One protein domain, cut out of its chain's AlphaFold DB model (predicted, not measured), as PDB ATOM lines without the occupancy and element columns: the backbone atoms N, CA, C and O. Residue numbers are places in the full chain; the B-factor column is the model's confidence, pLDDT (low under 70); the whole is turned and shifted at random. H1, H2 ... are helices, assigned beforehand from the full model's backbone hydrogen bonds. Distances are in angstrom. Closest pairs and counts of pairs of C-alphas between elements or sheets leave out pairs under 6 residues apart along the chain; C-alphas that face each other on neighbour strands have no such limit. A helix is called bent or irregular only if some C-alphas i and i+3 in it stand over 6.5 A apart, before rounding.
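Overview. This is residues 34 to 63 and 73 to 124 of the 129 residues of an uncharacterized protein of Robiginitomaculum sp (UniProt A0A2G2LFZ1). A head of loops, residues 34 to 63, sits at one end of a long helical hairpin, beside the last residues of H2. In the hairpin the shorter, kinked H1 runs side by side with the first part of the long H2, and the short link between them makes the opposite end of the model. The printed part has 82 residues, with two named helices in the order H1, H2 and no named strand; the class is all helix. The whole is extended, a rod with a radius of gyration of the C-alphas of 18.2 A and spans of 56 by 26 by 19 A.

Arrangement. Residues 34 to 63 have no named element, and their C-alphas lie 13 to 26 A from the mean of all C-alphas. H1, residues 73 to 88, has a kink of 31 degrees near residue 80, and it is irregular: C-alphas 77 and 80 are 7.3 A apart. H1 touches H2, residues 95 to 124, with 27 pairs of C-alphas within 8 A. Their closest C-alphas are those of Pro 81 and Ala 104, 4.5 A apart. The two form a helical hairpin and run opposite ways at a shallow tilt of 24 degrees. Every O i to N i+4 pair is within hydrogen-bond range in H2, and 9 of 12 are in H1.

Along the chain. The printed part begins with C-alpha 34 at (183.307, 143.373, 266.890). H1 measures 24.8 A from C-alpha 73 at (202.825, 147.321, 269.408) to C-alpha 88. H2 measures 44.0 A from C-alpha 95 to C-alpha 124 at (193.507, 128.861, 265.115).

Size, cuts and confidence. The two C-alphas farthest apart are those of Glu 50 and Asp 93, at 56.5 A. Residues 64 to 72 are not printed, and C-alphas 63 and 73 are 15.3 A apart across this cut. The link from H1 to H2, 6 residues, is short. The mean pLDDT of the printed part is 95.8, and no printed residue is under 70.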
ATOM      1  N   TYR A  34     182.093 144.014 267.412       91.62
ATOM      2  CA  TYR A  34     183.307 143.373 266.890       91.62
ATOM      3  C   TYR A  34     183.877 142.299 267.838       91.62
ATOM      4  O   TYR A  34     184.947 141.741 267.583       91.62
ATOM      5  N   TRP A  35     183.192 142.024 268.950       91.94
ATOM      6  CA  TRP A  35     183.492 140.956 269.899       91.94
ATOM      7  C   TRP A  35     182.253 140.095 270.129       91.94
ATOM      8  O   TRP A  35     181.123 140.531 269.935       91.94
ATOM      9  N   GLN A  36     182.475 138.875 270.608       92.19
ATOM     10  CA  GLN A  36     181.405 138.015 271.090       92.19
ATOM     11  C   GLN A  36     181.298 138.154 272.611       92.19
ATOM     12  O   GLN A  36     182.282 137.947 273.329       92.19
ATOM     13  N   ALA A  37     180.115 138.519 273.111       91.81
ATOM     14  CA  ALA A  37     179.871 138.640 274.545       91.81
ATOM     15  C   ALA A  37     180.191 137.319 275.267       91.81
ATOM     16  O   ALA A  37     179.830 136.235 274.806       91.81
ATOM     17  N   GLY A  38     180.912 137.416 276.384       94.25
ATOM     18  CA  GLY A  38     181.321 136.257 277.176       94.25
ATOM     19  C   GLY A  38     182.405 135.380 276.544       94.25
ATOM     20  O   GLY A  38     182.668 134.298 277.057       94.25
ATOM     21  N   VAL A  39     183.067 135.814 275.466       95.62
ATOM     22  CA  VAL A  39     184.225 135.119 274.874       95.62
ATOM     23  C   VAL A  39     185.440 136.038 274.910       95.62
ATOM     24  O   VAL A  39     185.385 137.186 274.474       95.62
ATOM     25  N   CYS A  40     186.556 135.554 275.461       96.06
ATOM     26  CA  CYS A  40     187.759 136.369 275.610       96.06
ATOM     27  C   CYS A  40     188.295 136.829 274.245       96.06
ATOM     28  O   CYS A  40     188.713 136.014 273.424       96.06
ATOM     29  N   PHE A  41     188.383 138.144 274.051       96.25
ATOM     30  CA  PHE A  41     188.816 138.777 272.804       96.25
ATOM     31  C   PHE A  41     190.318 138.617 272.495       96.25
ATOM     32  O   PHE A  41     190.802 139.035 271.438       96.25
ATOM     33  N   LEU A  42     191.105 138.039 273.410       95.88
ATOM     34  CA  LEU A  42     192.504 137.706 273.144       95.88
ATOM     35  C   LEU A  42     192.557 136.447 272.252       95.88
ATOM     36  O   LEU A  42     192.133 135.394 272.725       95.88
ATOM     37  N   PRO A  43     193.140 136.499 271.032       92.56
ATOM     38  CA  PRO A  43     193.057 135.398 270.065       92.56
ATOM     39  C   PRO A  43     193.528 134.047 270.606       92.56
ATOM     40  O   PRO A  43     192.889 133.036 270.381       92.56
ATOM     41  N   LYS A  44     194.618 134.029 271.385       91.81
ATOM     42  CA  LYS A  44     195.151 132.787 271.971       91.81
ATOM     43  C   LYS A  44     194.335 132.240 273.144       91.81
ATOM     44  O   LYS A  44     194.640 131.152 273.615       91.81
ATOM     45  N   CYS A  45     193.417 133.028 273.702       94.19
ATOM     46  CA  CYS A  45     192.668 132.638 274.888       94.19
ATOM     47  C   CYS A  45     191.319 132.037 274.518       94.19
ATOM     48  O   CYS A  45     191.059 130.921 274.947       94.19
ATOM     49  N   GLY A  46     190.450 132.778 273.819       91.38
ATOM     50  CA  GLY A  46     189.116 132.308 273.407       91.38
ATOM     51  C   GLY A  46     188.192 131.815 274.537       91.38
ATOM     52  O   GLY A  46     187.083 131.362 274.277       91.38
ATOM     53  N   LYS A  47     188.625 131.887 275.803       94.25
ATOM     54  CA  LYS A  47     187.927 131.291 276.941       94.25
ATOM     55  C   LYS A  47     186.564 131.953 277.132       94.25
ATOM     56  O   LYS A  47     186.482 133.184 277.162       94.25
ATOM     57  N   ARG A  48     185.532 131.133 277.351       95.62
ATOM     58  CA  ARG A  48     184.215 131.604 277.790       95.62
ATOM     59  C   ARG A  48     184.261 132.121 279.231       95.62
ATOM     60  O   ARG A  48     184.911 131.519 280.088       95.62
ATOM     61  N   PHE A  49     183.596 133.235 279.496       96.62
ATOM     62  CA  PHE A  49     183.481 133.841 280.819       96.62
ATOM     63  C   PHE A  49     182.154 134.591 280.939       96.62
ATOM     64  O   PHE A  49     181.581 134.988 279.931       96.62
ATOM     65  N   GLU A  50     181.683 134.796 282.163       96.69
ATOM     66  CA  GLU A  50     180.525 135.647 282.432       96.69
ATOM     67  C   GLU A  50     181.002 137.102 282.586       96.69
ATOM     68  O   GLU A  50     181.814 137.383 283.477       96.69
ATOM     69  N   PRO A  51     180.605 138.028 281.693       94.31
ATOM     70  CA  PRO A  51     181.013 139.423 281.792       94.31
ATOM     71  C   PRO A  51     180.369 140.101 283.000       94.31
ATOM     72  O   PRO A  51     179.156 140.056 283.167       94.31
ATOM     73  N   ALA A  52     181.165 140.816 283.796       93.81
ATOM     74  CA  ALA A  52     180.633 141.689 284.844       93.81
ATOM     75  C   ALA A  52     180.073 143.004 284.270       93.81
ATOM     76  O   ALA A  52     179.368 143.740 284.956       93.81
ATOM     77  N   ARG A  53     180.452 143.335 283.028       89.62
ATOM     78  CA  ARG A  53     180.011 144.511 282.273       89.62
ATOM     79  C   ARG A  53     179.794 144.115 280.818       89.62
ATOM     80  O   ARG A  53     180.548 143.307 280.278       89.62
ATOM     81  N   ASP A  54     178.810 144.729 280.187       85.69
ATOM     82  CA  ASP A  54     178.439 144.577 278.776       85.69
ATOM     83  C   ASP A  54     179.602 144.832 277.796       85.69
ATOM     84  O   ASP A  54     179.761 144.114 276.808       85.69
ATOM     85  N   TRP A  55     180.476 145.790 278.101       85.19
ATOM     86  CA  TRP A  55     181.663 146.105 277.294       85.19
ATOM     87  C   TRP A  55     182.916 145.287 277.644       85.19
ATOM     88  O   TRP A  55     183.998 145.534 277.099       85.19
ATOM     89  N   GLN A  56     182.837 144.339 278.581       92.56
ATOM     90  CA  GLN A  56     184.015 143.589 279.009       92.56
ATOM     91  C   GLN A  56     184.489 142.626 277.909       92.56
ATOM     92  O   GLN A  56     183.841 141.631 277.602       92.56
ATOM     93  N   LEU A  57     185.679 142.896 277.362       95.31
ATOM     94  CA  LEU A  57     186.266 142.125 276.254       95.31
ATOM     95  C   LEU A  57     187.104 140.918 276.700       95.31
ATOM     96  O   LEU A  57     187.333 139.993 275.925       95.31
ATOM     97  N   TYR A  58     187.634 140.935 277.924       97.50
ATOM     98  CA  TYR A  58     188.636 139.966 278.374       97.50
ATOM     99  C   TYR A  58     188.187 139.237 279.637       97.50
ATOM    100  O   TYR A  58     187.638 139.838 280.562       97.50
ATOM    101  N   CYS A  59     188.503 137.941 279.706       96.88
ATOM    102  CA  CYS A  59     188.141 137.092 280.840       96.88
ATOM    103  C   CYS A  59     188.928 137.406 282.124       96.88
ATOM    104  O   CYS A  59     188.518 137.008 283.209       96.88
ATOM    105  N   CYS A  60     190.079 138.079 282.018       96.19
ATOM    106  CA  CYS A  60     190.908 138.459 283.160       96.19
ATOM    107  C   CYS A  60     191.869 139.610 282.819       96.19
ATOM    108  O   CYS A  60     192.144 139.890 281.647       96.19
ATOM    109  N   LYS A  61     192.465 140.217 283.856       96.94
ATOM    110  CA  LYS A  61     193.436 141.319 283.722       96.94
ATOM    111  C   LYS A  61     194.677 140.958 282.916       96.94
ATOM    112  O   LYS A  61     195.160 141.769 282.133       96.94
ATOM    113  N   LYS A  62     195.168 139.722 283.026       97.38
ATOM    114  CA  LYS A  62     196.295 139.255 282.205       97.38
ATOM    115  C   LYS A  62     195.963 139.321 280.711       97.38
ATOM    116  O   LYS A  62     196.783 139.794 279.928       97.38
ATOM    117  N   CYS A  63     194.769 138.878 280.315       97.31
ATOM    118  CA  CYS A  63     194.340 138.934 278.917       97.31
ATOM    119  C   CYS A  63     194.133 140.374 278.442       97.31
ATOM    120  O   CYS A  63     194.529 140.699 277.326       97.31
ATOM    121  N   LYS A  73     201.783 147.804 270.328       96.00
ATOM    122  CA  LYS A  73     202.825 147.321 269.408       96.00
ATOM    123  C   LYS A  73     202.491 147.620 267.946       96.00
ATOM    124  O   LYS A  73     203.386 147.966 267.177       96.00
ATOM    125  N   TRP A  74     201.241 147.422 267.540       97.56
ATOM    126  CA  TRP A  74     200.824 147.660 266.157       97.56
ATOM    127  C   TRP A  74     200.540 149.139 265.893       97.56
ATOM    128  O   TRP A  74     200.941 149.656 264.853       97.56
ATOM    129  N   GLY A  75     199.940 149.842 266.858       96.31
ATOM    130  CA  GLY A  75     199.702 151.282 266.783       96.31
ATOM    131  C   GLY A  75     200.991 152.087 266.626       96.31
ATOM    132  O   GLY A  75     201.062 152.956 265.758       96.31
ATOM    133  N   SER A  76     202.050 151.749 267.372       96.31
ATOM    134  CA  SER A  76     203.336 152.456 267.268       96.31
ATOM    135  C   SER A  76     203.980 152.334 265.885       96.31
ATOM    136  O   SER A  76     204.587 153.290 265.411       96.31
ATOM    137  N   LYS A  77     203.795 151.201 265.194       97.38
ATOM    138  CA  LYS A  77     204.264 151.011 263.811       97.38
ATOM    139  C   LYS A  77     203.518 151.894 262.811       97.38
ATOM    140  O   LYS A  77     204.100 152.297 261.812       97.38
ATOM    141  N   MET A  78     202.240 152.178 263.058       98.00
ATOM    142  CA  MET A  78     201.398 152.960 262.145       98.00
ATOM    143  C   MET A  78     201.438 154.469 262.420       98.00
ATOM    144  O   MET A  78     201.074 155.240 261.538       98.00
ATOM    145  N   ALA A  79     201.902 154.905 263.593       97.00
ATOM    146  CA  ALA A  79     201.823 156.302 264.025       97.00
ATOM    147  C   ALA A  79     202.458 157.297 263.032       97.00
ATOM    148  O   ALA A  79     201.774 158.185 262.525       97.00
ATOM    149  N   LEU A  80     203.744 157.121 262.703       97.88
ATOM    150  CA  LEU A  80     204.449 157.986 261.748       97.88
ATOM    151  C   LEU A  80     203.816 157.975 260.343       97.88
ATOM    152  O   LEU A  80     203.495 159.049 259.838       97.88
ATOM    153  N   PRO A  81     203.594 156.818 259.688       98.31
ATOM    154  CA  PRO A  81     203.027 156.818 258.344       98.31
ATOM    155  C   PRO A  81     201.579 157.338 258.306       98.31
ATOM    156  O   PRO A  81     201.193 157.962 257.321       98.31
ATOM    157  N   MET A  82     200.783 157.176 259.369       97.88
ATOM    158  CA  MET A  82     199.467 157.825 259.452       97.88
ATOM    159  C   MET A  82     199.584 159.354 259.483       97.88
ATOM    160  O   MET A  82     198.815 160.030 258.793       97.88
ATOM    161  N   LEU A  83     200.552 159.899 260.230       97.44
ATOM    162  CA  LEU A  83     200.804 161.341 260.277       97.44
ATOM    163  C   LEU A  83     201.281 161.875 258.920       97.44
ATOM    164  O   LEU A  83     200.686 162.819 258.405       97.44
ATOM    165  N   LEU A  84     202.285 161.231 258.315       97.94
ATOM    166  CA  LEU A  84     202.811 161.614 256.999       97.94
ATOM    167  C   LEU A  84     201.719 161.572 255.929       97.94
ATOM    168  O   LEU A  84     201.576 162.507 255.145       97.94
ATOM    169  N   HIS A  85     200.894 160.520 255.938       97.88
ATOM    170  CA  HIS A  85     199.757 160.440 255.033       97.88
ATOM    171  C   HIS A  85     198.785 161.603 255.252       97.88
ATOM    172  O   HIS A  85     198.334 162.204 254.283       97.88
ATOM    173  N   ARG A  86     198.452 161.931 256.508       97.44
ATOM    174  CA  ARG A  86     197.510 163.014 256.812       97.44
ATOM    175  C   ARG A  86     198.047 164.384 256.401       97.44
ATOM    176  O   ARG A  86     197.253 165.183 255.911       97.44
ATOM    177  N   GLN A  87     199.343 164.628 256.579       96.81
ATOM    178  CA  GLN A  87     200.007 165.879 256.202       96.81
ATOM    179  C   GLN A  87     199.992 166.096 254.685       96.81
ATOM    180  O   GLN A  87     199.544 167.142 254.229       96.81
ATOM    181  N   GLY A  88     200.409 165.099 253.900       97.19
ATOM    182  CA  GLY A  88     200.535 165.243 252.446       97.19
ATOM    183  C   GLY A  88     199.306 164.832 251.627       97.19
ATOM    184  O   GLY A  88     199.340 164.909 250.403       97.19
ATOM    185  N   LYS A  89     198.195 164.397 252.253       96.31
ATOM    186  CA  LYS A  89     197.004 163.859 251.548       96.31
ATOM    187  C   LYS A  89     196.443 164.788 250.464       96.31
ATOM    188  O   LYS A  89     195.843 164.295 249.506       96.31
ATOM    189  N   TYR A  90     196.563 166.099 250.653       97.06
ATOM    190  CA  TYR A  90     195.983 167.105 249.765       97.06
ATOM    191  C   TYR A  90     197.019 167.845 248.915       97.06
ATOM    192  O   TYR A  90     196.612 168.685 248.119       97.06
ATOM    193  N   ASP A  91     198.308 167.517 249.045       95.06
ATOM    194  CA  ASP A  91     199.364 168.101 248.216       95.06
ATOM    195  C   ASP A  91     199.211 167.655 246.753       95.06
ATOM    196  O   ASP A  91     198.882 166.492 246.475       95.06
ATOM    197  N   ARG A  92     199.396 168.599 245.827       95.31
ATOM    198  CA  ARG A  92     199.269 168.409 244.375       95.31
ATOM    199  C   ARG A  92     200.482 168.892 243.589       95.31
ATOM    200  O   ARG A  92     200.543 168.602 242.397       95.31
ATOM    201  N   ASP A  93     201.414 169.575 244.241       97.00
ATOM    202  CA  ASP A  93     202.457 170.349 243.570       97.00
ATOM    203  C   ASP A  93     203.845 169.754 243.831       97.00
ATOM    204  O   ASP A  93     204.708 169.783 242.949       97.00
ATOM    205  N   ASP A  94     204.060 169.139 244.999       97.00
ATOM    206  CA  ASP A  94     205.324 168.492 245.342       97.00
ATOM    207  C   ASP A  94     205.268 166.975 245.088       97.00
ATOM    208  O   ASP A  94     204.702 166.179 245.848       97.00
ATOM    209  N   ALA A  95     205.926 166.548 244.006       97.12
ATOM    210  CA  ALA A  95     206.013 165.140 243.623       97.12
ATOM    211  C   ALA A  95     206.658 164.248 244.706       97.12
ATOM    212  O   ALA A  95     206.288 163.075 244.838       97.12
ATOM    213  N   GLY A  96     207.594 164.780 245.496       97.69
ATOM    214  CA  GLY A  96     208.237 164.077 246.604       97.69
ATOM    215  C   GLY A  96     207.279 163.851 247.774       97.69
ATOM    216  O   GLY A  96     207.168 162.724 248.271       97.69
ATOM    217  N   VAL A  97     206.519 164.880 248.163       97.06
ATOM    218  CA  VAL A  97     205.477 164.779 249.205       97.06
ATOM    219  C   VAL A  97     204.385 163.796 248.787       97.06
ATOM    220  O   VAL A  97     203.970 162.942 249.583       97.06
ATOM    221  N   MET A  98     203.953 163.850 247.528       97.94
ATOM    222  CA  MET A  98     202.966 162.915 246.987       97.94
ATOM    223  C   MET A  98     203.476 161.465 247.006       97.94
ATOM    224  O   MET A  98     202.746 160.552 247.414       97.94
ATOM    225  N   ALA A  99     204.734 161.234 246.609       98.25
ATOM    226  CA  ALA A  99     205.351 159.909 246.630       98.25
ATOM    227  C   ALA A  99     205.464 159.352 248.060       98.25
ATOM    228  O   ALA A  99     205.078 158.204 248.310       98.25
ATOM    229  N   LEU A 100     205.911 160.175 249.013       98.19
ATOM    230  CA  LEU A 100     206.005 159.800 250.424       98.19
ATOM    231  C   LEU A 100     204.625 159.489 251.022       98.19
ATOM    232  O   LEU A 100     204.451 158.473 251.693       98.19
ATOM    233  N   THR A 101     203.618 160.310 250.717       98.19
ATOM    234  CA  THR A 101     202.222 160.114 251.145       98.19
ATOM    235  C   THR A 101     201.656 158.790 250.639       98.19
ATOM    236  O   THR A 101     200.973 158.072 251.380       98.19
ATOM    237  N   LYS A 102     201.948 158.440 249.379       98.31
ATOM    238  CA  LYS A 102     201.563 157.154 248.787       98.31
ATOM    239  C   LYS A 102     202.245 155.994 249.511       98.31
ATOM    240  O   LYS A 102     201.553 155.063 249.921       98.31
ATOM    241  N   ALA A 103     203.560 156.070 249.718       98.56
ATOM    242  CA  ALA A 103     204.317 155.042 250.430       98.56
ATOM    243  C   ALA A 103     203.797 154.837 251.864       98.56
ATOM    244  O   ALA A 103     203.584 153.702 252.290       98.56
ATOM    245  N   ALA A 104     203.503 155.927 252.575       98.50
ATOM    246  CA  ALA A 104     202.960 155.897 253.925       98.50
ATOM    247  C   ALA A 104     201.594 155.190 253.986       98.50
ATOM    248  O   ALA A 104     201.395 154.290 254.807       98.50
ATOM    249  N   ARG A 105     200.673 155.521 253.069       98.25
ATOM    250  CA  ARG A 105     199.369 154.842 252.965       98.25
ATOM    251  C   ARG A 105     199.526 153.353 252.656       98.25
ATOM    252  O   ARG A 105     198.856 152.532 253.283       98.25
ATOM    253  N   THR A 106     200.397 153.002 251.709       98.56
ATOM    254  CA  THR A 106     200.668 151.602 251.352       98.56
ATOM    255  C   THR A 106     201.204 150.819 252.548       98.56
ATOM    256  O   THR A 106     200.715 149.725 252.827       98.56
ATOM    257  N   TYR A 107     202.149 151.393 253.296       98.56
ATOM    258  CA  TYR A 107     202.712 150.763 254.485       98.56
ATOM    259  C   TYR A 107     201.655 150.513 255.571       98.56
ATOM    260  O   TYR A 107     201.595 149.413 256.117       98.56
ATOM    261  N   VAL A 108     200.777 151.486 255.854       98.38
ATOM    262  CA  VAL A 108     199.675 151.294 256.822       98.38
ATOM    263  C   VAL A 108     198.799 150.106 256.420       98.38
ATOM    264  O   VAL A 108     198.510 149.258 257.262       98.38
ATOM    265  N   GLY A 109     198.444 149.997 255.135       98.25
ATOM    266  CA  GLY A 109     197.679 148.858 254.623       98.25
ATOM    267  C   GLY A 109     198.394 147.519 254.835       98.25
ATOM    268  O   GLY A 109     197.787 146.570 255.322       98.25
ATOM    269  N   GLN A 110     199.698 147.449 254.551       98.44
ATOM    270  CA  GLN A 110     200.498 146.239 254.787       98.44
ATOM    271  C   GLN A 110     200.516 145.846 256.269       98.44
ATOM    272  O   GLN A 110     200.285 144.684 256.602       98.44
ATOM    273  N   VAL A 111     200.734 146.811 257.168       98.25
ATOM    274  CA  VAL A 111     200.748 146.562 258.617       98.25
ATOM    275  C   VAL A 111     199.392 146.053 259.108       98.25
ATOM    276  O   VAL A 111     199.352 145.104 259.892       98.25
ATOM    277  N   GLN A 112     198.290 146.640 258.638       98.06
ATOM    278  CA  GLN A 112     196.935 146.198 258.979       98.06
ATOM    279  C   GLN A 112     196.672 144.761 258.514       98.06
ATOM    280  O   GLN A 112     196.184 143.949 259.304       98.06
ATOM    281  N   THR A 113     197.053 144.424 257.277       98.31
ATOM    282  CA  THR A 113     196.935 143.059 256.743       98.31
ATOM    283  C   THR A 113     197.727 142.062 257.586       98.31
ATOM    284  O   THR A 113     197.149 141.101 258.098       98.31
ATOM    285  N   SER A 114     199.014 142.327 257.832       98.00
ATOM    286  CA  SER A 114     199.860 141.440 258.642       98.00
ATOM    287  C   SER A 114     199.351 141.285 260.076       98.00
ATOM    288  O   SER A 114     199.472 140.214 260.679       98.00
ATOM    289  N   TRP A 115     198.771 142.339 260.652       97.50
ATOM    290  CA  TRP A 115     198.178 142.259 261.982       97.50
ATOM    291  C   TRP A 115     196.942 141.355 261.994       97.50
ATOM    292  O   TRP A 115     196.838 140.470 262.853       97.50
ATOM    293  N   LEU A 116     196.034 141.524 261.031       96.62
ATOM    294  CA  LEU A 116     194.838 140.694 260.910       96.62
ATOM    295  C   LEU A 116     195.200 139.215 260.715       96.62
ATOM    296  O   LEU A 116     194.664 138.354 261.417       96.62
ATOM    297  N   GLU A 117     196.147 138.918 259.826       97.25
ATOM    298  CA  GLU A 117     196.674 137.565 259.610       97.25
ATOM    299  C   GLU A 117     197.276 136.983 260.893       97.25
ATOM    300  O   GLU A 117     196.944 135.868 261.297       97.25
ATOM    301  N   SER A 118     198.090 137.765 261.609       95.38
ATOM    302  CA  SER A 118     198.670 137.350 262.889       95.38
ATOM    303  C   SER A 118     197.609 137.046 263.953       95.38
ATOM    304  O   SER A 118     197.792 136.140 264.775       95.38
ATOM    305  N   ARG A 119     196.497 137.793 263.990       94.75
ATOM    306  CA  ARG A 119     195.369 137.485 264.886       94.75
ATOM    307  C   ARG A 119     194.678 136.185 264.483       94.75
ATOM    308  O   ARG A 119     194.499 135.348 265.364       94.75
ATOM    309  N   LYS A 120     194.377 135.987 263.195       94.19
ATOM    310  CA  LYS A 120     193.765 134.748 262.677       94.19
ATOM    311  C   LYS A 120     194.613 133.515 263.004       94.19
ATOM    312  O   LYS A 120     194.119 132.574 263.610       94.19
ATOM    313  N   LEU A 121     195.918 133.561 262.726       93.81
ATOM    314  CA  LEU A 121     196.836 132.452 263.019       93.81
ATOM    315  C   LEU A 121     196.851 132.078 264.507       93.81
ATOM    316  O   LEU A 121     196.866 130.902 264.863       93.81
ATOM    317  N   ARG A 122     196.839 133.075 265.396       92.00
ATOM    318  CA  ARG A 122     196.853 132.843 266.845       92.00
ATOM    319  C   ARG A 122     195.512 132.364 267.397       92.00
ATOM    320  O   ARG A 122     195.536 131.698 268.427       92.00
ATOM    321  N   ALA A 123     194.400 132.704 266.747       89.25
ATOM    322  CA  ALA A 123     193.086 132.152 267.067       89.25
ATOM    323  C   ALA A 123     193.046 130.653 266.744       89.25
ATOM    324  O   ALA A 123     192.809 129.849 267.641       89.25
ATOM    325  N   ASN A 124     193.463 130.267 265.535       86.44
ATOM    326  CA  ASN A 124     193.507 128.861 265.115       86.44
ATOM    327  C   ASN A 124     194.433 128.007 266.006       86.44
ATOM    328  O   ASN A 124     194.137 126.860 266.316       86.44
TER     329      ASN A 124